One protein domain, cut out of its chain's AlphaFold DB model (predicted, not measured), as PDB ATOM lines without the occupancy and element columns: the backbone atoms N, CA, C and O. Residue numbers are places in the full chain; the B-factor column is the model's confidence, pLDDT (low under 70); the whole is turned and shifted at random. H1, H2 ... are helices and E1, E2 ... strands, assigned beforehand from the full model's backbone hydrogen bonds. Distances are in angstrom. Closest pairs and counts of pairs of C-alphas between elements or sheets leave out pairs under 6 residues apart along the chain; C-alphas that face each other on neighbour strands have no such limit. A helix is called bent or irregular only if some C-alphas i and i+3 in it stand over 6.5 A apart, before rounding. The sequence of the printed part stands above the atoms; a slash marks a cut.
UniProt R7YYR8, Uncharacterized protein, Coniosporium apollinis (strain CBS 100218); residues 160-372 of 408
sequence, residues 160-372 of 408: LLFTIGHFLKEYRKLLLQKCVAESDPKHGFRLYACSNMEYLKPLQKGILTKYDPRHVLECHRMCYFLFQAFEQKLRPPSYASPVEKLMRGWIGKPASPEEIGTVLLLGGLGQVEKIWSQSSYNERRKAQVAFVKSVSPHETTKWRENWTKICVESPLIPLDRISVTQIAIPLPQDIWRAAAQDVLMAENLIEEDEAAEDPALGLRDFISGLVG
ATOM      1  N   LEU A 160     300.460 265.378  74.330       96.94
ATOM      2  CA  LEU A 160     301.632 266.130  74.790       96.94
ATOM      3  C   LEU A 160     301.828 267.408  73.969       96.94
ATOM      4  O   LEU A 160     301.962 268.495  74.527       96.94
ATOM      5  N   LEU A 161     301.790 267.295  72.639       97.38
ATOM      6  CA  LEU A 161     301.919 268.438  71.735       97.38
ATOM      7  C   LEU A 161     300.729 269.391  71.846       97.38
ATOM      8  O   LEU A 161     300.908 270.601  71.727       97.38
ATOM      9  N   PHE A 162     299.530 268.878  72.118       96.62
ATOM     10  CA  PHE A 162     298.357 269.709  72.362       96.62
ATOM     11  C   PHE A 162     298.536 270.585  73.613       96.62
ATOM     12  O   PHE A 162     298.341 271.801  73.547       96.62
ATOM     13  N   THR A 163     299.016 270.015  74.725       97.00
ATOM     14  CA  THR A 163     299.337 270.777  75.945       97.00
ATOM     15  C   THR A 163     300.478 271.770  75.738       97.00
ATOM     16  O   THR A 163     300.365 272.918  76.164       97.00
ATOM     17  N   ILE A 164     301.550 271.378  75.044       96.75
ATOM     18  CA  ILE A 164     302.669 272.282  74.724       96.75
ATOM     19  C   ILE A 164     302.182 273.452  73.856       96.75
ATOM     20  O   ILE A 164     302.551 274.602  74.090       96.75
ATOM     21  N   GLY A 165     301.313 273.184  72.878       96.00
ATOM     22  CA  GLY A 165     300.698 274.213  72.041       96.00
ATOM     23  C   GLY A 165     299.847 275.192  72.843       96.00
ATOM     24  O   GLY A 165     299.960 276.405  72.648       96.00
ATOM     25  N   HIS A 166     299.052 274.678  73.784       95.69
ATOM     26  CA  HIS A 166     298.291 275.500  74.720       95.69
ATOM     27  C   HIS A 166     299.214 276.359  75.603       95.69
ATOM     28  O   HIS A 166     299.015 277.571  75.686       95.69
ATOM     29  N   PHE A 167     300.269 275.777  76.186       96.31
ATOM     30  CA  PHE A 167     301.261 276.516  76.970       96.31
ATOM     31  C   PHE A 167     301.889 277.661  76.168       96.31
ATOM     32  O   PHE A 167     301.887 278.797  76.629       96.31
ATOM     33  N   LEU A 168     302.379 277.395  74.950       95.69
ATOM     34  CA  LEU A 168     302.998 278.422  74.105       95.69
ATOM     35  C   LEU A 168     302.011 279.544  73.763       95.69
ATOM     36  O   LEU A 168     302.393 280.713  73.733       95.69
ATOM     37  N   LYS A 169     300.734 279.208  73.537       93.38
ATOM     38  CA  LYS A 169     299.679 280.192  73.268       93.38
ATOM     39  C   LYS A 169     299.447 281.111  74.471       93.38
ATOM     40  O   LYS A 169     299.442 282.331  74.291       93.38
ATOM     41  N   GLU A 170     299.262 280.542  75.660       93.38
ATOM     42  CA  GLU A 170     299.022 281.307  76.889       93.38
ATOM     43  C   GLU A 170     300.259 282.106  77.300       93.38
ATOM     44  O   GLU A 170     300.157 283.288  77.627       93.38
ATOM     45  N   TYR A 171     301.443 281.505  77.190       94.50
ATOM     46  CA  TYR A 171     302.693 282.171  77.518       94.50
ATOM     47  C   TYR A 171     302.946 283.365  76.599       94.50
ATOM     48  O   TYR A 171     303.222 284.461  77.081       94.50
ATOM     49  N   ARG A 172     302.739 283.203  75.287       93.44
ATOM     50  CA  ARG A 172     302.788 284.310  74.325       93.44
ATOM     51  C   ARG A 172     301.811 285.424  74.693       93.44
ATOM     52  O   ARG A 172     302.188 286.589  74.633       93.44
ATOM     53  N   LYS A 173     300.567 285.094  75.059       92.38
ATOM     54  CA  LYS A 173     299.556 286.092  75.444       92.38
ATOM     55  C   LYS A 173     300.023 286.908  76.653       92.38
ATOM     56  O   LYS A 173     300.022 288.133  76.578       92.38
ATOM     57  N   LEU A 174     300.449 286.242  77.727       92.69
ATOM     58  CA  LEU A 174     300.914 286.903  78.951       92.69
ATOM     59  C   LEU A 174     302.186 287.722  78.720       92.69
ATOM     60  O   LEU A 174     302.282 288.855  79.187       92.69
ATOM     61  N   LEU A 175     303.140 287.178  77.964       92.12
ATOM     62  CA  LEU A 175     304.371 287.874  77.616       92.12
ATOM     63  C   LEU A 175     304.082 289.149  76.823       92.12
ATOM     64  O   LEU A 175     304.586 290.208  77.175       92.12
ATOM     65  N   LEU A 176     303.249 289.069  75.782       91.75
ATOM     66  CA  LEU A 176     302.905 290.235  74.968       91.75
ATOM     67  C   LEU A 176     302.158 291.293  75.782       91.75
ATOM     68  O   LEU A 176     302.462 292.471  75.643       91.75
ATOM     69  N   GLN A 177     301.225 290.892  76.651       91.75
ATOM     70  CA  GLN A 177     300.548 291.825  77.557       91.75
ATOM     71  C   GLN A 177     301.551 292.562  78.452       91.75
ATOM     72  O   GLN A 177     301.484 293.783  78.567       91.75
ATOM     73  N   LYS A 178     302.512 291.833  79.029       90.69
ATOM     74  CA  LYS A 178     303.553 292.406  79.887       90.69
ATOM     75  C   LYS A 178     304.485 293.340  79.110       90.69
ATOM     76  O   LYS A 178     304.656 294.491  79.497       90.69
ATOM     77  N   CYS A 179     305.007 292.894  77.965       90.69
ATOM     78  CA  CYS A 179     305.880 293.702  77.112       90.69
ATOM     79  C   CYS A 179     305.183 294.975  76.620       90.69
ATOM     80  O   CYS A 179     305.784 296.043  76.653       90.69
ATOM     81  N   VAL A 180     303.916 294.901  76.201       90.00
ATOM     82  CA  VAL A 180     303.149 296.085  75.781       90.00
ATOM     83  C   VAL A 180     302.908 297.030  76.957       90.00
ATOM     84  O   VAL A 180     303.001 298.243  76.782       90.00
ATOM     85  N   ALA A 181     302.609 296.511  78.150       88.88
ATOM     86  CA  ALA A 181     302.398 297.337  79.335       88.88
ATOM     87  C   ALA A 181     303.667 298.105  79.741       88.88
ATOM     88  O   ALA A 181     303.577 299.286  80.063       88.88
ATOM     89  N   GLU A 182     304.832 297.460  79.668       88.56
ATOM     90  CA  GLU A 182     306.111 298.016  80.128       88.56
ATOM     91  C   GLU A 182     306.893 298.781  79.046       88.56
ATOM     92  O   GLU A 182     307.833 299.508  79.364       88.56
ATOM     93  N   SER A 183     306.520 298.651  77.769       86.31
ATOM     94  CA  SER A 183     307.213 299.347  76.679       86.31
ATOM     95  C   SER A 183     306.946 300.852  76.699       86.31
ATOM     96  O   SER A 183     305.798 301.300  76.601       86.31
ATOM     97  N   ASP A 184     308.030 301.630  76.739       82.06
ATOM     98  CA  ASP A 184     308.010 303.080  76.536       82.06
ATOM     99  C   ASP A 184     307.825 303.396  75.035       82.06
ATOM    100  O   ASP A 184     308.653 302.962  74.228       82.06
ATOM    101  N   PRO A 185     306.797 304.185  74.648       78.38
ATOM    102  CA  PRO A 185     306.539 304.589  73.263       78.38
ATOM    103  C   PRO A 185     307.713 305.252  72.535       78.38
ATOM    104  O   PRO A 185     307.706 305.325  71.307       78.38
ATOM    105  N   LYS A 186     308.705 305.772  73.269       81.00
ATOM    106  CA  LYS A 186     309.915 306.376  72.690       81.00
ATOM    107  C   LYS A 186     310.834 305.355  72.032       81.00
ATOM    108  O   LYS A 186     311.645 305.721  71.184       81.00
ATOM    109  N   HIS A 187     310.730 304.090  72.421       78.44
ATOM    110  CA  HIS A 187     311.530 303.028  71.846       78.44
ATOM    111  C   HIS A 187     310.781 302.397  70.666       78.44
ATOM    112  O   HIS A 187     309.605 302.060  70.758       78.44
ATOM    113  N   GLY A 188     311.466 302.245  69.530       85.38
ATOM    114  CA  GLY A 188     310.919 301.519  68.384       85.38
ATOM    115  C   GLY A 188     310.765 300.023  68.667       85.38
ATOM    116  O   GLY A 188     311.313 299.497  69.641       85.38
ATOM    117  N   PHE A 189     310.045 299.328  67.785       90.69
ATOM    118  CA  PHE A 189     309.901 297.878  67.855       90.69
ATOM    119  C   PHE A 189     311.260 297.176  67.889       90.69
ATOM    120  O   PHE A 189     312.131 297.419  67.050       90.69
ATOM    121  N   ARG A 190     311.418 296.242  68.829       90.62
ATOM    122  CA  ARG A 190     312.625 295.419  68.912       90.62
ATOM    123  C   ARG A 190     312.318 294.037  69.463       90.62
ATOM    124  O   ARG A 190     311.683 293.910  70.504       90.62
ATOM    125  N   LEU A 191     312.851 293.015  68.801       90.38
ATOM    126  CA  LEU A 191     313.014 291.681  69.372       90.38
ATOM    127  C   LEU A 191     314.427 291.585  69.947       90.38
ATOM    128  O   LEU A 191     315.386 291.964  69.272       90.38
ATOM    129  N   TYR A 192     314.567 291.123  71.185       88.94
ATOM    130  CA  TYR A 192     315.878 290.931  71.810       88.94
ATOM    131  C   TYR A 192     315.894 289.681  72.689       88.94
ATOM    132  O   TYR A 192     314.862 289.299  73.240       88.94
ATOM    133  N   ALA A 193     317.061 289.046  72.820       85.81
ATOM    134  CA  ALA A 193     317.237 287.912  73.718       85.81
ATOM    135  C   ALA A 193     317.021 288.324  75.178       85.81
ATOM    136  O   ALA A 193     317.637 289.274  75.666       85.81
ATOM    137  N   CYS A 194     316.167 287.593  75.888       82.19
ATOM    138  CA  CYS A 194     315.987 287.786  77.317       82.19
ATOM    139  C   CYS A 194     317.058 287.012  78.090       82.19
ATOM    140  O   CYS A 194     317.000 285.788  78.156       82.19
ATOM    141  N   SER A 195     318.016 287.724  78.688       73.06
ATOM    142  CA  SER A 195     319.025 287.105  79.562       73.06
ATOM    143  C   SER A 195     318.547 286.942  81.010       73.06
ATOM    144  O   SER A 195     319.067 286.097  81.729       73.06
ATOM    145  N   ASN A 196     317.569 287.742  81.457       79.62
ATOM    146  CA  ASN A 196     317.039 287.675  82.820       79.62
ATOM    147  C   ASN A 196     315.764 286.819  82.874       79.62
ATOM    148  O   ASN A 196     314.646 287.319  82.727       79.62
ATOM    149  N   MET A 197     315.943 285.521  83.116       80.50
ATOM    150  CA  MET A 197     314.831 284.573  83.193       80.50
ATOM    151  C   MET A 197     313.987 284.705  84.463       80.50
ATOM    152  O   MET A 197     312.816 284.322  84.433       80.50
ATOM    153  N   GLU A 198     314.506 285.289  85.549       81.75
ATOM    154  CA  GLU A 198     313.741 285.481  86.795       81.75
ATOM    155  C   GLU A 198     312.495 286.338  86.570       81.75
ATOM    156  O   GLU A 198     311.447 286.116  87.172       81.75
ATOM    157  N   TYR A 199     312.576 287.271  85.625       82.62
ATOM    158  CA  TYR A 199     311.471 288.146  85.261       82.62
ATOM    159  C   TYR A 199     310.337 287.422  84.499       82.62
ATOM    160  O   TYR A 199     309.172 287.833  84.583       82.62
ATOM    161  N   LEU A 200     310.648 286.347  83.762       87.06
ATOM    162  CA  LEU A 200     309.687 285.584  82.947       87.06
ATOM    163  C   LEU A 200     309.166 284.321  83.645       87.06
ATOM    164  O   LEU A 200     308.039 283.890  83.384       87.06
ATOM    165  N   LYS A 201     309.952 283.763  84.571       89.38
ATOM    166  CA  LYS A 201     309.656 282.522  85.297       89.38
ATOM    167  C   LYS A 201     308.272 282.503  85.969       89.38
ATOM    168  O   LYS A 201     307.582 281.490  85.830       89.38
ATOM    169  N   PRO A 202     307.788 283.583  86.622       92.62
ATOM    170  CA  PRO A 202     306.461 283.586  87.241       92.62
ATOM    171  C   PRO A 202     305.320 283.378  86.237       92.62
ATOM    172  O   PRO A 202     304.344 282.701  86.557       92.62
ATOM    173  N   LEU A 203     305.453 283.906  85.012       92.88
ATOM    174  CA  LEU A 203     304.443 283.740  83.961       92.88
ATOM    175  C   LEU A 203     304.347 282.276  83.530       92.88
ATOM    176  O   LEU A 203     303.256 281.722  83.430       92.88
ATOM    177  N   GLN A 204     305.501 281.648  83.302       94.12
ATOM    178  CA  GLN A 204     305.591 280.248  82.898       94.12
ATOM    179  C   GLN A 204     305.070 279.329  84.009       94.12
ATOM    180  O   GLN A 204     304.220 278.475  83.754       94.12
ATOM    181  N   LYS A 205     305.520 279.548  85.254       94.06
ATOM    182  CA  LYS A 205     305.097 278.773  86.427       94.06
ATOM    183  C   LYS A 205     303.587 278.866  86.638       94.06
ATOM    184  O   LYS A 205     302.948 277.836  86.803       94.06
ATOM    185  N   GLY A 206     303.003 280.063  86.537       94.56
ATOM    186  CA  GLY A 206     301.556 280.264  86.684       94.56
ATOM    187  C   GLY A 206     300.697 279.562  85.624       94.56
ATOM    188  O   GLY A 206     299.508 279.338  85.852       94.56
ATOM    189  N   ILE A 207     301.269 279.208  84.469       94.94
ATOM    190  CA  ILE A 207     300.596 278.369  83.469       94.94
ATOM    191  C   ILE A 207     300.778 276.888  83.812       94.94
ATOM    192  O   ILE A 207     299.800 276.144  83.803       94.94
ATOM    193  N   LEU A 208     302.010 276.462  84.112       94.81
ATOM    194  CA  LEU A 208     302.354 275.054  84.335       94.81
ATOM    195  C   LEU A 208     301.687 274.459  85.578       94.81
ATOM    196  O   LEU A 208     301.290 273.300  85.541       94.81
ATOM    197  N   THR A 209     301.491 275.247  86.638       94.62
ATOM    198  CA  THR A 209     300.793 274.799  87.858       94.62
ATOM    199  C   THR A 209     299.314 274.468  87.634       94.62
ATOM    200  O   THR A 209     298.678 273.893  88.510       94.62
ATOM    201  N   LYS A 210     298.745 274.815  86.470       92.88
ATOM    202  CA  LYS A 210     297.371 274.446  86.092       92.88
ATOM    203  C   LYS A 210     297.271 273.032  85.518       92.88
ATOM    204  O   LYS A 210     296.161 272.549  85.307       92.88
ATOM    205  N   TYR A 211     298.395 272.409  85.177       94.50
ATOM    206  CA  TYR A 211     298.431 271.084  84.567       94.50
ATOM    207  C   TYR A 211     298.708 270.011  85.617       94.50
ATOM    208  O   TYR A 211     299.296 270.284  86.659       94.50
ATOM    209  N   ASP A 212     298.310 268.775  85.319       92.75
ATOM    210  CA  ASP A 212     298.674 267.621  86.139       92.75
ATOM    211  C   ASP A 212     300.209 267.433  86.146       92.75
ATOM    212  O   ASP A 212     300.800 267.354  85.064       92.75
ATOM    213  N   PRO A 213     300.873 267.342  87.316       91.25
ATOM    214  CA  PRO A 213     302.333 267.263  87.396       91.25
ATOM    215  C   PRO A 213     302.954 266.091  86.627       91.25
ATOM    216  O   PRO A 213     304.001 266.245  85.994       91.25
ATOM    217  N   ARG A 214     302.298 264.922  86.599       91.38
ATOM    218  CA  ARG A 214     302.803 263.761  85.847       91.38
ATOM    219  C   ARG A 214     302.705 263.996  84.345       91.38
ATOM    220  O   ARG A 214     303.614 263.636  83.600       91.38
ATOM    221  N   HIS A 215     301.635 264.648  83.896       92.50
ATOM    222  CA  HIS A 215     301.516 265.091  82.507       92.50
ATOM    223  C   HIS A 215     302.569 266.150  82.145       92.50
ATOM    224  O   HIS A 215     303.134 266.109  81.053       92.50
ATOM    225  N   VAL A 216     302.899 267.063  83.069       93.81
ATOM    226  CA  VAL A 216     303.979 268.051  82.884       93.81
ATOM    227  C   VAL A 216     305.332 267.372  82.680       93.81
ATOM    228  O   VAL A 216     306.092 267.831  81.829       93.81
ATOM    229  N   LEU A 217     305.626 266.275  83.385       91.81
ATOM    230  CA  LEU A 217     306.868 265.514  83.213       91.81
ATOM    231  C   LEU A 217     307.002 264.952  81.787       91.81
ATOM    232  O   LEU A 217     308.033 265.127  81.131       91.81
ATOM    233  N   GLU A 218     305.945 264.332  81.266       92.25
ATOM    234  CA  GLU A 218     305.926 263.810  79.894       92.25
ATOM    235  C   GLU A 218     306.010 264.944  78.856       92.25
ATOM    236  O   GLU A 218     306.761 264.857  77.879       92.25
ATOM    237  N   CYS A 219     305.314 266.063  79.094       94.50
ATOM    238  CA  CYS A 219     305.445 267.267  78.273       94.50
ATOM    239  C   CYS A 219     306.857 267.861  78.332       94.50
ATOM    240  O   CYS A 219     307.339 268.352  77.316       94.50
ATOM    241  N   HIS A 220     307.539 267.803  79.476       92.38
ATOM    242  CA  HIS A 220     308.909 268.289  79.632       92.38
ATOM    243  C   HIS A 220     309.879 267.510  78.744       92.38
ATOM    244  O   HIS A 220     310.633 268.116  77.978       92.38
ATOM    245  N   ARG A 221     309.779 266.177  78.753       90.88
ATOM    246  CA  ARG A 221     310.560 265.298  77.870       90.88
ATOM    247  C   ARG A 221     310.242 265.549  76.393       90.88
ATOM    248  O   ARG A 221     311.154 265.695  75.577       90.88
ATOM    249  N   MET A 222     308.958 265.689  76.050       93.88
ATOM    250  CA  MET A 222     308.529 265.998  74.682       93.88
ATOM    251  C   MET A 222     308.997 267.383  74.209       93.88
ATOM    252  O   MET A 222     309.435 267.512  73.070       93.88
ATOM    253  N   CYS A 223     308.945 268.418  75.052       92.62
ATOM    254  CA  CYS A 223     309.462 269.756  74.739       92.62
ATOM    255  C   CYS A 223     310.947 269.703  74.402       92.62
ATOM    256  O   CYS A 223     311.368 270.252  73.383       92.62
ATOM    257  N   TYR A 224     311.725 269.007  75.234       89.12
ATOM    258  CA  TYR A 224     313.153 268.839  75.015       89.12
ATOM    259  C   TYR A 224     313.434 268.177  73.663       89.12
ATOM    260  O   TYR A 224     314.161 268.725  72.831       89.12
ATOM    261  N   PHE A 225     312.769 267.047  73.403       91.31
ATOM    262  CA  PHE A 225     312.848 266.349  72.124       91.31
ATOM    263  C   PHE A 225     312.476 267.243  70.940       91.31
ATOM    264  O   PHE A 225     313.219 267.334  69.962       91.31
ATOM    265  N   LEU A 226     311.325 267.909  71.025       93.25
ATOM    266  CA  LEU A 226     310.782 268.727  69.953       93.25
ATOM    267  C   LEU A 226     311.723 269.879  69.608       93.25
ATOM    268  O   LEU A 226     311.980 270.111  68.427       93.25
ATOM    269  N   PHE A 227     312.242 270.591  70.610       90.62
ATOM    270  CA  PHE A 227     313.124 271.736  70.393       90.62
ATOM    271  C   PHE A 227     314.454 271.291  69.795       90.62
ATOM    272  O   PHE A 227     314.862 271.837  68.770       90.62
ATOM    273  N   GLN A 228     315.072 270.237  70.332       87.94
ATOM    274  CA  GLN A 228     316.296 269.685  69.751       87.94
ATOM    275  C   GLN A 228     316.101 269.213  68.310       87.94
ATOM    276  O   GLN A 228     316.896 269.537  67.426       87.94
ATOM    277  N   ALA A 229     315.042 268.453  68.047       90.12
ATOM    278  CA  ALA A 229     314.777 267.929  66.718       90.12
ATOM    279  C   ALA A 229     314.428 269.058  65.728       90.12
ATOM    280  O   ALA A 229     314.852 269.016  64.569       90.12
ATOM    281  N   PHE A 230     313.742 270.113  66.183       92.00
ATOM    282  CA  PHE A 230     313.482 271.305  65.375       92.00
ATOM    283  C   PHE A 230     314.769 272.066  65.045       92.00
ATOM    284  O   PHE A 230     315.004 272.405  63.884       92.00
ATOM    285  N   GLU A 231     315.646 272.271  66.029       89.00
ATOM    286  CA  GLU A 231     316.961 272.869  65.807       89.00
ATOM    287  C   GLU A 231     317.786 272.061  64.806       89.00
ATOM    288  O   GLU A 231     318.336 272.625  63.861       89.00
ATOM    289  N   GLN A 232     317.834 270.736  64.957       86.75
ATOM    290  CA  GLN A 232     318.540 269.853  64.027       86.75
ATOM    291  C   GLN A 232     318.002 269.979  62.596       86.75
ATOM    292  O   GLN A 232     318.779 269.994  61.644       86.75
ATOM    293  N   LYS A 233     316.682 270.124  62.416       86.94
ATOM    294  CA  LYS A 233     316.062 270.337  61.093       86.94
ATOM    295  C   LYS A 233     316.420 271.675  60.447       86.94
ATOM    296  O   LYS A 233     316.339 271.780  59.216       86.94
ATOM    297  N   LEU A 234     316.777 272.666  61.261       86.44
ATOM    298  CA  LEU A 234     317.195 274.008  60.855       86.44
ATOM    299  C   LEU A 234     318.717 274.183  60.796       86.44
ATOM    300  O   LEU A 234     319.185 275.251  60.398       86.44
ATOM    301  N   ARG A 235     319.499 273.156  61.143       81.50
ATOM    302  CA  ARG A 235     320.949 273.140  60.937       81.50
ATOM    303  C   ARG A 235     321.277 272.593  59.543       81.50
ATOM    304  O   ARG A 235     320.606 271.672  59.065       81.50
ATOM    305  N   PRO A 236     322.287 273.158  58.857       74.94
ATOM    306  CA  PRO A 236     322.756 272.589  57.605       74.94
ATOM    307  C   PRO A 236     323.283 271.167  57.858       74.94
ATOM    308  O   PRO A 236     323.875 270.925  58.912       74.94
ATOM    309  N   PRO A 237     323.100 270.228  56.915       68.25
ATOM    310  CA  PRO A 237     323.619 268.874  57.049       68.25
ATOM    311  C   PRO A 237     325.115 268.853  57.397       68.25
ATOM    312  O   PRO A 237     325.928 269.464  56.698       68.25
ATOM    313  N   SER A 238     325.473 268.149  58.476       59.53
ATOM    314  CA  SER A 238     326.842 268.120  59.011       59.53
ATOM    315  C   SER A 238     327.860 267.474  58.065       59.53
ATOM    316  O   SER A 238     329.038 267.784  58.162       59.53
ATOM    317  N   TYR A 239     327.411 266.621  57.137       58.75
ATOM    318  CA  TYR A 239     328.277 265.917  56.185       58.75
ATOM    319  C   TYR A 239     328.752 266.781  55.010       58.75
ATOM    320  O   TYR A 239     329.650 266.364  54.290       58.75
ATOM    321  N   ALA A 240     328.158 267.958  54.783       54.25
ATOM    322  CA  ALA A 240     328.549 268.778  53.642       54.25
ATOM    323  C   ALA A 240     329.745 269.671  53.980       54.25
ATOM    324  O   ALA A 240     329.696 270.478  54.921       54.25
ATOM    325  N   SER A 241     330.793 269.560  53.170       60.31
ATOM    326  CA  SER A 241     331.968 270.433  53.234       60.31
ATOM    327  C   SER A 241     331.573 271.905  52.998       60.31
ATOM    328  O   SER A 241     330.608 272.163  52.273       60.31
ATOM    329  N   PRO A 242     332.279 272.906  53.565       59.91
ATOM    330  CA  PRO A 242     332.021 274.329  53.307       59.91
ATOM    331  C   PRO A 242     331.908 274.691  51.816       59.91
ATOM    332  O   PRO A 242     331.086 275.527  51.447       59.91
ATOM    333  N   VAL A 243     332.667 274.007  50.956       57.84
ATOM    334  CA  VAL A 243     332.628 274.186  49.495       57.84
ATOM    335  C   VAL A 243     331.326 273.641  48.896       57.84
ATOM    336  O   VAL A 243     330.700 274.304  48.072       57.84
ATOM    337  N   GLU A 244     330.847 272.485  49.360       59.25
ATOM    338  CA  GLU A 244     329.547 271.937  48.948       59.25
ATOM    339  C   GLU A 244     328.379 272.800  49.437       59.25
ATOM    340  O   GLU A 244     327.376 272.940  48.736       59.25
ATOM    341  N   LYS A 245     328.513 273.409  50.624       61.47
ATOM    342  CA  LYS A 245     327.528 274.353  51.177       61.47
ATOM    343  C   LYS A 245     327.411 275.608  50.310       61.47
ATOM    344  O   LYS A 245     326.295 276.073  50.075       61.47
ATOM    345  N   LEU A 246     328.540 276.110  49.803       57.53
ATOM    346  CA  LEU A 246     328.600 277.264  48.904       57.53
ATOM    347  C   LEU A 246     328.054 276.925  47.506       57.53
ATOM    348  O   LEU A 246     327.186 277.633  47.004       57.53
ATOM    349  N   MET A 247     328.476 275.798  46.924       58.72
ATOM    350  CA  MET A 247     328.034 275.326  45.601       58.72
ATOM    351  C   MET A 247     326.533 275.003  45.550       58.72
ATOM    352  O   MET A 247     325.877 275.244  44.541       58.72
ATOM    353  N   ARG A 248     325.957 274.486  46.644       61.28
ATOM    354  CA  ARG A 248     324.517 274.173  46.740       61.28
ATOM    355  C   ARG A 248     323.654 275.354  47.198       61.28
ATOM    356  O   ARG A 248     322.450 275.178  47.411       61.28
ATOM    357  N   GLY A 249     324.247 276.536  47.381       55.75
ATOM    358  CA  GLY A 249     323.534 277.747  47.789       55.75
ATOM    359  C   GLY A 249     322.821 277.608  49.135       55.75
ATOM    360  O   GLY A 249     321.748 278.183  49.334       55.75
ATOM    361  N   TRP A 250     323.357 276.798  50.053       62.25
ATOM    362  CA  TRP A 250     322.804 276.707  51.399       62.25
ATOM    363  C   TRP A 250     323.065 278.029  52.109       62.25
ATOM    364  O   TRP A 250     324.199 278.498  52.148       62.25
ATOM    365  N   ILE A 251     322.012 278.639  52.666       58.47
ATOM    366  CA  ILE A 251     322.130 279.890  53.427       58.47
ATOM    367  C   ILE A 251     323.157 279.641  54.540       58.47
ATOM    368  O   ILE A 251     322.913 278.833  55.439       58.47
ATOM    369  N   GLY A 252     324.325 280.278  54.413       54.03
ATOM    370  CA  GLY A 252     325.564 279.868  55.085       54.03
ATOM    371  C   GLY A 252     325.564 280.025  56.605       54.03
ATOM    372  O   GLY A 252     326.403 279.430  57.275       54.03
ATOM    373  N   LYS A 253     324.608 280.776  57.167       68.56
ATOM    374  CA  LYS A 253     324.460 280.944  58.615       68.56
ATOM    375  C   LYS A 253     323.350 280.023  59.145       68.56
ATOM    376  O   LYS A 253     322.244 280.067  58.593       68.56
ATOM    377  N   PRO A 254     323.597 279.202  60.187       74.50
ATOM    378  CA  PRO A 254     322.545 278.447  60.872       74.50
ATOM    379  C   PRO A 254     321.545 279.388  61.556       74.50
ATOM    380  O   PRO A 254     321.800 280.587  61.690       74.50
ATOM    381  N   ALA A 255     320.390 278.855  61.960       83.75
ATOM    382  CA  ALA A 255     319.407 279.620  62.725       83.75
ATOM    383  C   ALA A 255     320.022 280.119  64.026       83.75
ATOM    384  O   ALA A 255     320.645 279.329  64.738       83.75
ATOM    385  N   SER A 256     319.856 281.407  64.334       88.25
ATOM    386  CA  SER A 256     320.227 281.872  65.666       88.25
ATOM    387  C   SER A 256     319.223 281.325  66.692       88.25
ATOM    388  O   SER A 256     318.048 281.127  66.357       88.25
ATOM    389  N   PRO A 257     319.646 281.097  67.946       88.12
ATOM    390  CA  PRO A 257     318.729 280.709  69.017       88.12
ATOM    391  C   PRO A 257     317.564 281.695  69.183       88.12
ATOM    392  O   PRO A 257     316.436 281.281  69.427       88.12
ATOM    393  N   GLU A 258     317.809 282.988  68.963       89.25
ATOM    394  CA  GLU A 258     316.793 284.048  69.011       89.25
ATOM    395  C   GLU A 258     315.731 283.896  67.917       89.25
ATOM    396  O   GLU A 258     314.535 284.022  68.182       89.25
ATOM    397  N   GLU A 259     316.140 283.588  66.682       91.69
ATOM    398  CA  GLU A 259     315.201 283.343  65.584       91.69
ATOM    399  C   GLU A 259     314.345 282.097  65.861       91.69
ATOM    400  O   GLU A 259     313.151 282.080  65.560       91.69
ATOM    401  N   ILE A 260     314.945 281.046  66.432       92.94
ATOM    402  CA  ILE A 260     314.230 279.822  66.818       92.94
ATOM    403  C   ILE A 260     313.240 280.130  67.944       92.94
ATOM    404  O   ILE A 260     312.069 279.771  67.832       92.94
ATOM    405  N   GLY A 261     313.675 280.849  68.983       93.19
ATOM    406  CA  GLY A 261     312.819 281.301  70.080       93.19
ATOM    407  C   GLY A 261     311.654 282.155  69.578       93.19
ATOM    408  O   GLY A 261     310.514 281.943  69.980       93.19
ATOM    409  N   THR A 262     311.905 283.037  68.606       94.38
ATOM    410  CA  THR A 262     310.873 283.862  67.957       94.38
ATOM    411  C   THR A 262     309.817 282.997  67.265       94.38
ATOM    412  O   THR A 262     308.618 283.229  67.431       94.38
ATOM    413  N   VAL A 263     310.236 281.970  66.518       95.50
ATOM    414  CA  VAL A 263     309.313 281.022  65.870       95.50
ATOM    415  C   VAL A 263     308.507 280.234  66.902       95.50
ATOM    416  O   VAL A 263     307.286 280.151  66.772       95.50
ATOM    417  N   LEU A 264     309.169 279.668  67.915       94.81
ATOM    418  CA  LEU A 264     308.528 278.852  68.949       94.81
ATOM    419  C   LEU A 264     307.500 279.665  69.745       94.81
ATOM    420  O   LEU A 264     306.366 279.223  69.919       94.81
ATOM    421  N   LEU A 265     307.881 280.860  70.191       93.12
ATOM    422  CA  LEU A 265     307.078 281.679  71.090       93.12
ATOM    423  C   LEU A 265     306.010 282.487  70.355       93.12
ATOM    424  O   LEU A 265     304.836 282.393  70.697       93.12
ATOM    425  N   LEU A 266     306.383 283.275  69.339       93.81
ATOM    426  CA  LEU A 266     305.422 284.127  68.629       93.81
ATOM    427  C   LEU A 266     304.617 283.330  67.600       93.81
ATOM    428  O   LEU A 266     303.412 283.549  67.455       93.81
ATOM    429  N   GLY A 267     305.251 282.380  66.911       92.94
ATOM    430  CA  GLY A 267     304.594 281.534  65.912       92.94
ATOM    431  C   GLY A 267     303.812 280.360  66.506       92.94
ATOM    432  O   GLY A 267     302.797 279.950  65.934       92.94
ATOM    433  N   GLY A 268     304.247 279.834  67.654       94.44
ATOM    434  CA  GLY A 268     303.665 278.644  68.274       94.44
ATOM    435  C   GLY A 268     303.849 277.379  67.429       94.44
ATOM    436  O   GLY A 268     304.485 277.380  66.369       94.44
ATOM    437  N   LEU A 269     303.219 276.279  67.855       95.06
ATOM    438  CA  LEU A 269     303.338 274.993  67.153       95.06
ATOM    439  C   LEU A 269     302.801 275.022  65.718       95.06
ATOM    440  O   LEU A 269     303.274 274.265  64.875       95.06
ATOM    441  N   GLY A 270     301.861 275.918  65.406       94.31
ATOM    442  CA  GLY A 270     301.344 276.066  64.046       94.31
ATOM    443  C   GLY A 270     302.408 276.541  63.055       94.31
ATOM    444  O   GLY A 270     302.429 276.084  61.915       94.31
ATOM    445  N   GLN A 271     303.309 277.436  63.473       95.50
ATOM    446  CA  GLN A 271     304.408 277.875  62.616       95.50
ATOM    447  C   GLN A 271     305.555 276.860  62.594       95.50
ATOM    448  O   GLN A 271     306.151 276.642  61.537       95.50
ATOM    449  N   VAL A 272     305.823 276.205  63.727       96.44
ATOM    450  CA  VAL A 272     306.789 275.098  63.813       96.44
ATOM    451  C   VAL A 272     306.411 273.985  62.843       96.44
ATOM    452  O   VAL A 272     307.252 273.566  62.057       96.44
ATOM    453  N   GLU A 273     305.145 273.561  62.831       96.19
ATOM    454  CA  GLU A 273     304.640 272.538  61.914       96.19
ATOM    455  C   GLU A 273     304.821 272.955  60.451       96.19
ATOM    456  O   GLU A 273     305.420 272.207  59.681       96.19
ATOM    457  N   LYS A 274     304.415 274.175  60.078       95.31
ATOM    458  CA  LYS A 274     304.576 274.684  58.703       95.31
ATOM    459  C   LYS A 274     306.024 274.672  58.226       95.31
ATOM    460  O   LYS A 274     306.283 274.337  57.068       95.31
ATOM    461  N   ILE A 275     306.956 275.073  59.092       95.81
ATOM    462  CA  ILE A 275     308.388 275.062  58.781       95.81
ATOM    463  C   ILE A 275     308.876 273.616  58.716       95.81
ATOM    464  O   ILE A 275     309.519 273.241  57.746       95.81
ATOM    465  N   TRP A 276     308.542 272.776  59.693       94.62
ATOM    466  CA  TRP A 276     308.981 271.382  59.744       94.62
ATOM    467  C   TRP A 276     308.555 270.580  58.510       94.62
ATOM    468  O   TRP A 276     309.344 269.788  57.992       94.62
ATOM    469  N   SER A 277     307.333 270.815  58.026       93.81
ATOM    470  CA  SER A 277     306.730 270.117  56.887       93.81
ATOM    471  C   SER A 277     307.384 270.442  55.536       93.81
ATOM    472  O   SER A 277     307.101 269.756  54.554       93.81
ATOM    473  N   GLN A 278     308.268 271.447  55.443       93.88
ATOM    474  CA  GLN A 278     308.980 271.727  54.190       93.88
ATOM    475  C   GLN A 278     309.983 270.618  53.859       93.88
ATOM    476  O   GLN A 278     310.667 270.083  54.740       93.88
ATOM    477  N   SER A 279     310.114 270.303  52.573       85.88
ATOM    478  CA  SER A 279     310.878 269.144  52.108       85.88
ATOM    479  C   SER A 279     312.389 269.356  52.249       85.88
ATOM    480  O   SER A 279     313.102 268.520  52.822       85.88
ATOM    481  N   SER A 280     312.884 270.524  51.835       86.69
ATOM    482  CA  SER A 280     314.315 270.829  51.790       86.69
ATOM    483  C   SER A 280     314.771 271.739  52.934       86.69
ATOM    484  O   SER A 280     314.001 272.508  53.505       86.69
ATOM    485  N   TYR A 281     316.064 271.674  53.275       86.81
ATOM    486  CA  TYR A 281     316.674 272.593  54.248       86.81
ATOM    487  C   TYR A 281     316.511 274.060  53.820       86.81
ATOM    488  O   TYR A 281     316.142 274.905  54.634       86.81
ATOM    489  N   ASN A 282     316.726 274.349  52.533       85.94
ATOM    490  CA  ASN A 282     316.615 275.700  51.994       85.94
ATOM    491  C   ASN A 282     315.188 276.249  52.119       85.94
ATOM    492  O   ASN A 282     315.021 277.403  52.503       85.94
ATOM    493  N   GLU A 283     314.160 275.438  51.852       91.19
ATOM    494  CA  GLU A 283     312.759 275.831  52.066       91.19
ATOM    495  C   GLU A 283     312.462 276.084  53.545       91.19
ATOM    496  O   GLU A 283     311.858 277.105  53.872       91.19
ATOM    497  N   ARG A 284     312.944 275.216  54.449       92.62
ATOM    498  CA  ARG A 284     312.789 275.401  55.902       92.62
ATOM    499  C   ARG A 284     313.392 276.720  56.374       92.62
ATOM    500  O   ARG A 284     312.725 277.485  57.068       92.62
ATOM    501  N   ARG A 285     314.628 277.014  55.961       90.31
ATOM    502  CA  ARG A 285     315.310 278.272  56.303       90.31
ATOM    503  C   ARG A 285     314.612 279.480  55.695       90.31
ATOM    504  O   ARG A 285     314.398 280.458  56.400       90.31
ATOM    505  N   LYS A 286     314.195 279.414  54.426       91.50
ATOM    506  CA  LYS A 286     313.422 280.493  53.790       91.50
ATOM    507  C   LYS A 286     312.115 280.762  54.535       91.50
ATOM    508  O   LYS A 286     311.816 281.918  54.804       91.50
ATOM    509  N   ALA A 287     311.370 279.720  54.909       93.88
ATOM    510  CA  ALA A 287     310.119 279.849  55.652       93.88
ATOM    511  C   ALA A 287     310.327 280.442  57.056       93.88
ATOM    512  O   ALA A 287     309.542 281.282  57.494       93.88
ATOM    513  N   GLN A 288     311.393 280.041  57.748       94.44
ATOM    514  CA  GLN A 288     311.737 280.565  59.068       94.44
ATOM    515  C   GLN A 288     312.184 282.036  59.005       94.44
ATOM    516  O   GLN A 288     311.638 282.855  59.740       94.44
ATOM    517  N   VAL A 289     313.070 282.409  58.074       92.38
ATOM    518  CA  VAL A 289     313.455 283.816  57.845       92.38
ATOM    519  C   VAL A 289     312.248 284.657  57.426       92.38
ATOM    520  O   VAL A 289     312.060 285.756  57.942       92.38
ATOM    521  N   ALA A 290     311.398 284.150  56.528       93.56
ATOM    522  CA  ALA A 290     310.187 284.849  56.107       93.56
ATOM    523  C   ALA A 290     309.240 285.106  57.286       93.56
ATOM    524  O   ALA A 290     308.666 286.187  57.374       93.56
ATOM    525  N   PHE A 291     309.108 284.149  58.211       94.44
ATOM    526  CA  PHE A 291     308.315 284.346  59.419       94.44
ATOM    527  C   PHE A 291     308.904 285.430  60.324       94.44
ATOM    528  O   PHE A 291     308.180 286.354  60.681       94.44
ATOM    529  N   VAL A 292     310.200 285.368  60.650       92.56
ATOM    530  CA  VAL A 292     310.850 286.384  61.501       92.56
ATOM    531  C   VAL A 292     310.673 287.783  60.899       92.56
ATOM    532  O   VAL A 292     310.223 288.696  61.589       92.56
ATOM    533  N   LYS A 293     310.874 287.916  59.580       92.44
ATOM    534  CA  LYS A 293     310.636 289.172  58.854       92.44
ATOM    535  C   LYS A 293     309.185 289.632  58.878       92.44
ATOM    536  O   LYS A 293     308.907 290.824  58.941       92.44
ATOM    537  N   SER A 294     308.241 288.694  58.837       92.56
ATOM    538  CA  SER A 294     306.807 289.001  58.829       92.56
ATOM    539  C   SER A 294     306.309 289.638  60.131       92.56
ATOM    540  O   SER A 294     305.277 290.313  60.126       92.56
ATOM    541  N   VAL A 295     307.039 289.412  61.228       91.00
ATOM    542  CA  VAL A 295     306.729 289.913  62.570       91.00
ATOM    543  C   VAL A 295     307.320 291.308  62.793       91.00
ATOM    544  O   VAL A 295     306.765 292.082  63.568       91.00
ATOM    545  N   SER A 296     308.404 291.667  62.103       89.62
ATOM    546  CA  SER A 296     309.050 292.972  62.252       89.62
ATOM    547  C   SER A 296     308.321 294.073  61.461       89.62
ATOM    548  O   SER A 296     308.284 294.012  60.229       89.62
ATOM    549  N   PRO A 297     307.792 295.128  62.113       88.00
ATOM    550  CA  PRO A 297     307.162 296.265  61.436       88.00
ATOM    551  C   PRO A 297     308.103 297.032  60.501       88.00
ATOM    552  O   PRO A 297     307.642 297.702  59.582       88.00
ATOM    553  N   HIS A 298     309.416 296.925  60.717       87.75
ATOM    554  CA  HIS A 298     310.428 297.576  59.884       87.75
ATOM    555  C   HIS A 298     310.735 296.799  58.597       87.75
ATOM    556  O   HIS A 298     311.237 297.381  57.640       87.75
ATOM    557  N   GLU A 299     310.435 295.498  58.553       88.56
ATOM    558  CA  GLU A 299     310.802 294.626  57.429       88.56
ATOM    559  C   GLU A 299     309.617 294.275  56.522       88.56
ATOM    560  O   GLU A 299     309.817 293.792  55.405       88.56
ATOM    561  N   THR A 300     308.375 294.516  56.958       89.81
ATOM    562  CA  THR A 300     307.188 294.270  56.136       89.81
ATOM    563  C   THR A 300     306.100 295.319  56.329       89.81
ATOM    564  O   THR A 300     305.771 295.712  57.441       89.81
ATOM    565  N   THR A 301     305.457 295.719  55.232       87.25
ATOM    566  CA  THR A 301     304.285 296.609  55.252       87.25
ATOM    567  C   THR A 301     303.010 295.896  55.714       87.25
ATOM    568  O   THR A 301     302.081 296.543  56.186       87.25
ATOM    569  N   LYS A 302     302.972 294.557  55.640       89.88
ATOM    570  CA  LYS A 302     301.825 293.721  56.045       89.88
ATOM    571  C   LYS A 302     301.904 293.248  57.499       89.88
ATOM    572  O   LYS A 302     301.221 292.296  57.879       89.88
ATOM    573  N   TRP A 303     302.731 293.892  58.325       88.75
ATOM    574  CA  TRP A 303     302.960 293.462  59.705       88.75
ATOM    575  C   TRP A 303     301.655 293.430  60.505       88.75
ATOM    576  O   TRP A 303     301.439 292.483  61.250       88.75
ATOM    577  N   ARG A 304     300.741 294.387  60.291       88.62
ATOM    578  CA  ARG A 304     299.438 294.427  60.976       88.62
ATOM    579  C   ARG A 304     298.623 293.163  60.730       88.62
ATOM    580  O   ARG A 304     298.181 292.546  61.686       88.62
ATOM    581  N   GLU A 305     298.487 292.727  59.478       89.81
ATOM    582  CA  GLU A 305     297.765 291.491  59.143       89.81
ATOM    583  C   GLU A 305     298.420 290.250  59.762       89.81
ATOM    584  O   GLU A 305     297.731 289.326  60.200       89.81
ATOM    585  N   ASN A 306     299.755 290.211  59.792       90.25
ATOM    586  CA  ASN A 306     300.501 289.102  60.384       90.25
ATOM    587  C   ASN A 306     300.309 289.064  61.901       90.25
ATOM    588  O   ASN A 306     300.040 288.002  62.460       90.25
ATOM    589  N   TRP A 307     300.360 290.225  62.550       89.38
ATOM    590  CA  TRP A 307     300.082 290.355  63.970       89.38
ATOM    591  C   TRP A 307     298.622 290.079  64.300       89.38
ATOM    592  O   TRP A 307     298.388 289.420  65.295       89.38
ATOM    593  N   THR A 308     297.643 290.409  63.456       87.50
ATOM    594  CA  THR A 308     296.248 289.972  63.659       87.50
ATOM    595  C   THR A 308     296.117 288.446  63.654       87.50
ATOM    596  O   THR A 308     295.319 287.887  64.398       87.50
ATOM    597  N   LYS A 309     296.921 287.738  62.849       85.56
ATOM    598  CA  LYS A 309     296.935 286.262  62.830       85.56
ATOM    599  C   LYS A 309     297.641 285.658  64.051       85.56
ATOM    600  O   LYS A 309     297.317 284.536  64.442       85.56
ATOM    601  N   ILE A 310     298.630 286.364  64.603       85.12
ATOM    602  CA  ILE A 310     299.425 285.945  65.769       85.12
ATOM    603  C   ILE A 310     298.705 286.284  67.079       85.12
ATOM    604  O   ILE A 310     298.679 285.462  67.999       85.12
ATOM    605  N   CYS A 311     298.136 287.485  67.160       66.81
ATOM    606  CA  CYS A 311     297.494 288.039  68.335       66.81
ATOM    607  C   CYS A 311     296.240 287.242  68.662       66.81
ATOM    608  O   CYS A 311     295.240 287.249  67.950       66.81
ATOM    609  N   VAL A 312     296.338 286.562  69.798       61.53
ATOM    610  CA  VAL A 312     295.211 286.065  70.573       61.53
ATOM    611  C   VAL A 312     294.306 287.263  70.840       61.53
ATOM    612  O   VAL A 312     294.798 288.255  71.372       61.53
ATOM    613  N   GLU A 313     293.039 287.192  70.436       58.75
ATOM    614  CA  GLU A 313     292.037 288.250  70.609       58.75
ATOM    615  C   GLU A 313     292.030 288.734  72.063       58.75
ATOM    616  O   GLU A 313     291.469 288.106  72.958       58.75
ATOM    617  N   SER A 314     292.763 289.811  72.327       67.31
ATOM    618  CA  SER A 314     292.983 290.331  73.666       67.31
ATOM    619  C   SER A 314     292.945 291.846  73.568       67.31
ATOM    620  O   SER A 314     293.848 292.423  72.959       67.31
ATOM    621  N   PRO A 315     291.965 292.511  74.201       74.19
ATOM    622  CA  PRO A 315     291.882 293.973  74.193       74.19
ATOM    623  C   PRO A 315     293.119 294.627  74.833       74.19
ATOM    624  O   PRO A 315     293.430 295.780  74.558       74.19
ATOM    625  N   LEU A 316     293.866 293.867  75.640       80.00
ATOM    626  CA  LEU A 316     295.097 294.295  76.306       80.00
ATOM    627  C   LEU A 316     296.331 294.360  75.388       80.00
ATOM    628  O   LEU A 316     297.385 294.802  75.833       80.00
ATOM    629  N   ILE A 317     296.234 293.909  74.131       83.31
ATOM    630  CA  ILE A 317     297.336 293.955  73.156       83.31
ATOM    631  C   ILE A 317     296.858 294.769  71.942       83.31
ATOM    632  O   ILE A 317     296.450 294.191  70.931       83.31
ATOM    633  N   PRO A 318     296.862 296.114  72.017       85.00
ATOM    634  CA  PRO A 318     296.443 296.948  70.900       85.00
ATOM    635  C   PRO A 318     297.472 296.832  69.775       85.00
ATOM    636  O   PRO A 318     298.665 297.043  70.005       85.00
ATOM    637  N   LEU A 319     297.017 296.555  68.549       85.44
ATOM    638  CA  LEU A 319     297.905 296.436  67.384       85.44
ATOM    639  C   LEU A 319     298.750 297.701  67.163       85.44
ATOM    640  O   LEU A 319     299.892 297.602  66.726       85.44
ATOM    641  N   ASP A 320     298.224 298.876  67.514       85.00
ATOM    642  CA  ASP A 320     298.929 300.156  67.373       85.00
ATOM    643  C   ASP A 320     300.127 300.306  68.309       85.00
ATOM    644  O   ASP A 320     301.061 301.042  68.001       85.00
ATOM    645  N   ARG A 321     300.146 299.584  69.436       86.94
ATOM    646  CA  ARG A 321     301.287 299.612  70.359       86.94
ATOM    647  C   ARG A 321     302.410 298.676  69.933       86.94
ATOM    648  O   ARG A 321     303.545 298.861  70.365       86.94
ATOM    649  N   ILE A 322     302.138 297.706  69.059       87.00
ATOM    650  CA  ILE A 322     303.125 296.697  68.657       87.00
ATOM    651  C   ILE A 322     304.334 297.349  67.985       87.00
ATOM    652  O   ILE A 322     305.456 296.977  68.296       87.00
ATOM    653  N   SER A 323     304.150 298.370  67.142       86.81
ATOM    654  CA  SER A 323     305.263 299.039  66.445       86.81
ATOM    655  C   SER A 323     306.255 299.776  67.352       86.81
ATOM    656  O   SER A 323     307.326 300.155  66.889       86.81
ATOM    657  N   VAL A 324     305.912 299.966  68.626       89.38
ATOM    658  CA  VAL A 324     306.767 300.580  69.656       89.38
ATOM    659  C   VAL A 324     307.049 299.620  70.819       89.38
ATOM    660  O   VAL A 324     307.508 300.026  71.879       89.38
ATOM    661  N   THR A 325     306.729 298.331  70.661       90.69
ATOM    662  CA  THR A 325     306.903 297.339  71.728       90.69
ATOM    663  C   THR A 325     308.273 296.680  71.640       90.69
ATOM    664  O   THR A 325     308.685 296.198  70.581       90.69
ATOM    665  N   GLN A 326     308.955 296.591  72.778       91.38
ATOM    666  CA  GLN A 326     310.152 295.776  72.928       91.38
ATOM    667  C   GLN A 326     309.764 294.406  73.489       91.38
ATOM    668  O   GLN A 326     309.234 294.304  74.593       91.38
ATOM    669  N   ILE A 327     310.016 293.345  72.726       91.38
ATOM    670  CA  ILE A 327     309.626 291.983  73.094       91.38
ATOM    671  C   ILE A 327     310.874 291.194  73.478       91.38
ATOM    672  O   ILE A 327     311.763 290.963  72.655       91.38
ATOM    673  N   ALA A 328     310.899 290.762  74.736       91.12
ATOM    674  CA  ALA A 328     311.932 289.900  75.282       91.12
ATOM    675  C   ALA A 328     311.672 288.449  74.845       91.12
ATOM    676  O   ALA A 328     310.693 287.833  75.265       91.12
ATOM    677  N   ILE A 329     312.536 287.904  73.991       91.75
ATOM    678  CA  ILE A 329     312.442 286.529  73.496       91.75
ATOM    679  C   ILE A 329     313.408 285.653  74.308       91.75
ATOM    680  O   ILE A 329     314.622 285.831  74.190       91.75
ATOM    681  N   PRO A 330     312.922 284.719  75.145       91.12
ATOM    682  CA  PRO A 330     313.783 283.743  75.805       91.12
ATOM    683  C   PRO A 330     314.429 282.803  74.779       91.12
ATOM    684  O   PRO A 330     313.894 282.577  73.687       91.12
ATOM    685  N   LEU A 331     315.567 282.217  75.148       89.31
ATOM    686  CA  LEU A 331     316.182 281.162  74.348       89.31
ATOM    687  C   LEU A 331     315.257 279.932  74.285       89.31
ATOM    688  O   LEU A 331     314.453 279.729  75.199       89.31
ATOM    689  N   PRO A 332     315.358 279.087  73.241       88.38
ATOM    690  CA  PRO A 332     314.459 277.947  73.045       88.38
ATOM    691  C   PRO A 332     314.310 277.056  74.282       88.38
ATOM    692  O   PRO A 332     313.193 276.741  74.688       88.38
ATOM    693  N   GLN A 333     315.421 276.703  74.929       84.00
ATOM    694  CA  GLN A 333     315.422 275.888  76.143       84.00
ATOM    695  C   GLN A 333     314.718 276.573  77.327       84.00
ATOM    696  O   GLN A 333     314.024 275.913  78.101       84.00
ATOM    697  N   ASP A 334     314.820 277.897  77.429       88.56
ATOM    698  CA  ASP A 334     314.321 278.673  78.564       88.56
ATOM    699  C   ASP A 334     312.823 278.983  78.458       88.56
ATOM    700  O   ASP A 334     312.200 279.388  79.439       88.56
ATOM    701  N   ILE A 335     312.205 278.736  77.296       90.75
ATOM    702  CA  ILE A 335     310.750 278.852  77.101       90.75
ATOM    703  C   ILE A 335     309.984 277.930  78.060       90.75
ATOM    704  O   ILE A 335     308.895 278.298  78.501       90.75
ATOM    705  N   TRP A 336     310.537 276.755  78.374       91.12
ATOM    706  CA  TRP A 336     309.872 275.722  79.175       91.12
ATOM    707  C   TRP A 336     310.716 275.238  80.360       91.12
ATOM    708  O   TRP A 336     310.179 275.060  81.452       91.12
ATOM    709  N   ARG A 337     312.026 275.005  80.162       88.44
ATOM    710  CA  ARG A 337     312.856 274.203  81.078       88.44
ATOM    711  C   ARG A 337     312.848 274.729  82.509       88.44
ATOM    712  O   ARG A 337     312.475 273.981  83.405       88.44
ATOM    713  N   ALA A 338     313.216 275.994  82.704       85.88
ATOM    714  CA  ALA A 338     313.431 276.559  84.035       85.88
ATOM    715  C   ALA A 338     312.168 276.515  84.911       85.88
ATOM    716  O   ALA A 338     312.228 276.142  86.076       85.88
ATOM    717  N   ALA A 339     311.007 276.869  84.356       90.31
ATOM    718  CA  ALA A 339     309.755 276.841  85.108       90.31
ATOM    719  C   ALA A 339     309.196 275.424  85.290       90.31
ATOM    720  O   ALA A 339     308.580 275.143  86.314       90.31
ATOM    721  N   ALA A 340     309.407 274.529  84.322       90.44
ATOM    722  CA  ALA A 340     308.976 273.142  84.445       90.44
ATOM    723  C   ALA A 340     309.779 272.386  85.503       90.44
ATOM    724  O   ALA A 340     309.178 271.672  86.294       90.44
ATOM    725  N   GLN A 341     311.100 272.577  85.559       89.88
ATOM    726  CA  GLN A 341     311.935 271.971  86.597       89.88
ATOM    727  C   GLN A 341     311.484 272.417  87.992       89.88
ATOM    728  O   GLN A 341     311.264 271.567  88.841       89.88
ATOM    729  N   ASP A 342     311.223 273.709  88.207       89.50
ATOM    730  CA  ASP A 342     310.681 274.208  89.480       89.50
ATOM    731  C   ASP A 342     309.375 273.525  89.901       89.50
ATOM    732  O   ASP A 342     309.185 273.226  91.077       89.50
ATOM    733  N   VAL A 343     308.447 273.336  88.958       90.94
ATOM    734  CA  VAL A 343     307.157 272.689  89.242       90.94
ATOM    735  C   VAL A 343     307.356 271.202  89.530       90.94
ATOM    736  O   VAL A 343     306.748 270.678  90.453       90.94
ATOM    737  N   LEU A 344     308.225 270.526  88.779       91.06
ATOM    738  CA  LEU A 344     308.469 269.092  88.934       91.06
ATOM    739  C   LEU A 344     309.258 268.765  90.210       91.06
ATOM    740  O   LEU A 344     308.939 267.779  90.869       91.06
ATOM    741  N   MET A 345     310.220 269.610  90.590       89.62
ATOM    742  CA  MET A 345     310.943 269.502  91.863       89.62
ATOM    743  C   MET A 345     310.011 269.766  93.050       89.62
ATOM    744  O   MET A 345     310.037 269.019  94.022       89.62
ATOM    745  N   ALA A 346     309.124 270.766  92.958       90.69
ATOM    746  CA  ALA A 346     308.146 271.044  94.016       90.69
ATOM    747  C   ALA A 346     307.186 269.865  94.278       90.69
ATOM    748  O   ALA A 346     306.719 269.689  95.399       90.69
ATOM    749  N   GLU A 347     306.920 269.049  93.256       90.25
ATOM    750  CA  GLU A 347     306.064 267.858  93.324       90.25
ATOM    751  C   GLU A 347     306.856 266.555  93.571       90.25
ATOM    752  O   GLU A 347     306.273 265.471  93.551       90.25
ATOM    753  N   ASN A 348     308.173 266.637  93.813       87.31
ATOM    754  CA  ASN A 348     309.087 265.499  94.000       87.31
ATOM    755  C   ASN A 348     309.051 264.473  92.847       87.31
ATOM    756  O   ASN A 348     309.138 263.266  93.070       87.31
ATOM    757  N   LEU A 349     308.874 264.943  91.608       83.69
ATOM    758  CA  LEU A 349     308.857 264.091  90.411       83.69
ATOM    759  C   LEU A 349     310.213 263.991  89.706       83.69
ATOM    760  O   LEU A 349     310.370 263.132  88.842       83.69
ATOM    761  N   ILE A 350     311.138 264.897  90.022       81.81
ATOM    762  CA  ILE A 350     312.515 264.936  89.524       81.81
ATOM    763  C   ILE A 350     313.401 265.341  90.706       81.81
ATOM    764  O   ILE A 350     313.046 266.267  91.441       81.81
ATOM    765  N   GLU A 351     314.538 264.671  90.870       81.12
ATOM    766  CA  GLU A 351     315.566 265.033  91.855       81.12
ATOM    767  C   GLU A 351     316.501 266.133  91.314       81.12
ATOM    768  O   GLU A 351     316.640 266.308  90.102       81.12
ATOM    769  N   GLU A 352     317.170 266.891  92.191       69.62
ATOM    770  CA  GLU A 352     318.117 267.937  91.754       69.62
ATOM    771  C   GLU A 352     319.225 267.374  90.843       69.62
ATOM    772  O   GLU A 352     319.618 268.029  89.873       69.62
ATOM    773  N   ASP A 353     319.644 266.130  91.086       61.94
ATOM    774  CA  ASP A 353     320.645 265.427  90.281       61.94
ATOM    775  C   ASP A 353     320.110 265.068  88.882       61.94
ATOM    776  O   ASP A 353     320.767 265.356  87.881       61.94
ATOM    777  N   GLU A 354     318.875 264.563  88.766       65.62
ATOM    778  CA  GLU A 354     318.223 264.298  87.470       65.62
ATOM    779  C   GLU A 354     317.983 265.584  86.656       65.62
ATOM    780  O   GLU A 354     317.980 265.572  85.422       65.62
ATOM    781  N   ALA A 355     317.797 266.728  87.323       61.03
ATOM    782  CA  ALA A 355     317.685 268.023  86.655       61.03
ATOM    783  C   ALA A 355     319.027 268.508  86.059       61.03
ATOM    784  O   ALA A 355     319.017 269.318  85.111       61.03
ATOM    785  N   ALA A 356     320.145 268.018  86.609       59.78
ATOM    786  CA  ALA A 356     321.518 268.301  86.201       59.78
ATOM    787  C   ALA A 356     322.110 267.257  85.229       59.78
ATOM    788  O   ALA A 356     323.065 267.580  84.517       59.78
ATOM    789  N   GLU A 357     321.548 266.045  85.165       61.22
ATOM    790  CA  GLU A 357     321.993 264.963  84.277       61.22
ATOM    791  C   GLU A 357     321.941 265.315  82.778       61.22
ATOM    792  O   GLU A 357     321.190 266.191  82.333       61.22
ATOM    793  N   ASP A 358     322.754 264.600  81.979       59.78
ATOM    794  CA  ASP A 358     322.820 264.778  80.527       59.78
ATOM    795  C   ASP A 358     321.445 264.489  79.899       59.78
ATOM    796  O   ASP A 358     321.001 263.334  79.828       59.78
ATOM    797  N   PRO A 359     320.769 265.516  79.367       65.38
ATOM    798  CA  PRO A 359     319.425 265.374  78.830       65.38
ATOM    799  C   PRO A 359     319.356 264.463  77.588       65.38
ATOM    800  O   PRO A 359     318.264 264.076  77.165       65.38
ATOM    801  N   ALA A 360     320.496 264.066  77.006       62.72
ATOM    802  CA  ALA A 360     320.554 263.061  75.950       62.72
ATOM    803  C   ALA A 360     320.189 261.639  76.423       62.72
ATOM    804  O   ALA A 360     319.632 260.865  75.635       62.72
ATOM    805  N   LEU A 361     320.473 261.285  77.684       60.38
ATOM    806  CA  LEU A 361     320.150 259.967  78.251       60.38
ATOM    807  C   LEU A 361     318.641 259.829  78.483       60.38
ATOM    808  O   LEU A 361     318.020 258.913  77.934       60.38
ATOM    809  N   GLY A 362     318.030 260.807  79.160       71.69
ATOM    810  CA  GLY A 362     316.579 260.845  79.382       71.69
ATOM    811  C   GLY A 362     315.769 260.903  78.083       71.69
ATOM    812  O   GLY A 362     314.662 260.366  78.002       71.69
ATOM    813  N   LEU A 363     316.337 261.480  77.019       78.38
ATOM    814  CA  LEU A 363     315.693 261.523  75.711       78.38
ATOM    815  C   LEU A 363     315.572 260.146  75.049       78.38
ATOM    816  O   LEU A 363     314.552 259.851  74.424       78.38
ATOM    817  N   ARG A 364     316.593 259.292  75.167       79.19
ATOM    818  CA  ARG A 364     316.542 257.933  74.603       79.19
ATOM    819  C   ARG A 364     315.530 257.059  75.330       79.19
ATOM    820  O   ARG A 364     314.833 256.271  74.688       79.19
ATOM    821  N   ASP A 365     315.414 257.227  76.639       83.06
ATOM    822  CA  ASP A 365     314.445 256.483  77.445       83.06
ATOM    823  C   ASP A 365     313.024 256.968  77.163       83.06
ATOM    824  O   ASP A 365     312.121 256.153  76.962       83.06
ATOM    825  N   PHE A 366     312.846 258.280  76.984       85.50
ATOM    826  CA  PHE A 366     311.596 258.852  76.492       85.50
ATOM    827  C   PHE A 366     311.204 258.299  75.115       85.50
ATOM    828  O   PHE A 366     310.075 257.842  74.937       85.50
ATOM    829  N   ILE A 367     312.126 258.276  74.144       85.56
ATOM    830  CA  ILE A 367     311.860 257.710  72.811       85.56
ATOM    831  C   ILE A 367     311.508 256.223  72.922       85.56
ATOM    832  O   ILE A 367     310.557 255.779  72.283       85.56
ATOM    833  N   SER A 368     312.206 255.457  73.761       86.50
ATOM    834  CA  SER A 368     311.894 254.041  73.993       86.50
ATOM    835  C   SER A 368     310.495 253.853  74.590       86.50
ATOM    836  O   SER A 368     309.734 252.998  74.137       86.50
ATOM    837  N   GLY A 369     310.097 254.709  75.538       85.81
ATOM    838  CA  GLY A 369     308.741 254.739  76.090       85.81
ATOM    839  C   GLY A 369     307.674 255.143  75.065       85.81
ATOM    840  O   GLY A 369     306.564 254.594  75.070       85.81
ATOM    841  N   LEU A 370     308.005 256.062  74.155       85.06
ATOM    842  CA  LEU A 370     307.127 256.517  73.076       85.06
ATOM    843  C   LEU A 370     306.899 255.405  72.040       85.06
ATOM    844  O   LEU A 370     305.761 255.128  71.665       85.06
ATOM    845  N   VAL A 371     307.982 254.748  71.626       83.50
ATOM    846  CA  VAL A 371     308.012 253.659  70.641       83.50
ATOM    847  C   VAL A 371     307.417 252.363  71.219       83.50
ATOM    848  O   VAL A 371     306.785 251.587  70.502       83.50
ATOM    849  N   GLY A 372     307.562 252.139  72.528       81.62
ATOM    850  CA  GLY A 372     307.034 250.972  73.233       81.62
ATOM    851  C   GLY A 372     307.960 249.753  73.239       81.62
ATOM    852  O   GLY A 372     307.506 248.668  73.594       81.62
TER     853      GLY A 372
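AT A GLANCE: This is residues 160 to 372 of the 408 residues of an uncharacterized protein of Coniosporium apollinis (strain CBS 100218) (UniProt R7YYR8). Crossed helices cluster round the arm H5a, with H1, H6 and short H9 packed on it, while H3 runs past to touch H1, H6, H10 and H12. A small parallel ribbon, E1 and E2, packs on H1 and H5a; H4 sits far out on a loop. The printed part has 213 residues, with named elements in the order H1 E1 H2 H3 H4 H5 H6 H7 H8 E2 H9 H10 H11 H12, mostly helix. E1, helices H2 to H8 and E2 make a strand-helix-strand unit, two parallel neighbour strands with helices between. The whole is compact, with a radius of gyration of the C-alphas of 18.2 A and spans of 48 by 48 by 27 A.

HOW THE PARTS SIT: H1, residues 160 to 182, touches H2, residues 201 to 208, with its residues 167 to 175 alone, closest at the C-alphas of Tyr 171 and Gln 204, 6.4 A. E1, residues 190 to 193, and E2, residues 326 to 329, are parallel at 30 degrees; N 327 and O 190, 2.8 A apart, are within hydrogen-bond range. H3, residues 213 to 234, is the hub, about perpendicular to H1 at 82 degrees; their closest C-alphas, Leu 160 and Cys 219, are 5.3 A apart. H4, residues 242 to 247, touches no helix. H5, residues 257 to 276, was assigned as one helix by its hydrogen bonds but is bent, C-alphas 266 and 269 being 9.5 A apart; H5a, residues 257 to 266, and H5b, residues 269 to 276, touch only at the corner. H5b and H6, residues 281 to 295, form a helical hairpin, closest at the C-alphas of Ile 275 and Arg 284, 5.3 A. H7, residues 303 to 310, touches H6 and only just H8, residues 319 to 322, with 3 pairs of C-alphas within 8 A. H9, residues 332 to 335, touches H5a, closest at the C-alphas of Gly 261 and Pro 332, 4.8 A. H10, residues 337 to 346, touches H3 at a shallow tilt of 18 degrees, opposite ways; H11, residues 352 to 356, is close to H10 but not clearly touching. H12, residues 359 to 371, touches H3 with its residues 362 to 366 alone. Every O i to N i+4 pair is within hydrogen-bond range, but H8 and H9 are too short for one.

IN THESE COORDINATES: H1 begins at C-alpha 160 (301.632, 266.130, 74.790) and is 32.6 A long, H3 31.2 A, H6 21.6 A. H12 ends at C-alpha 371 (308.012, 253.659, 70.641).

THE WHOLE: The C-alphas farthest apart, Lys 186 and Gly 372, are 55.5 A apart. The printed part has no cut and no long link. Its mean pLDDT is 85.3; residues 237 to 253, 311 to 314 and 352 to 361 are under 70.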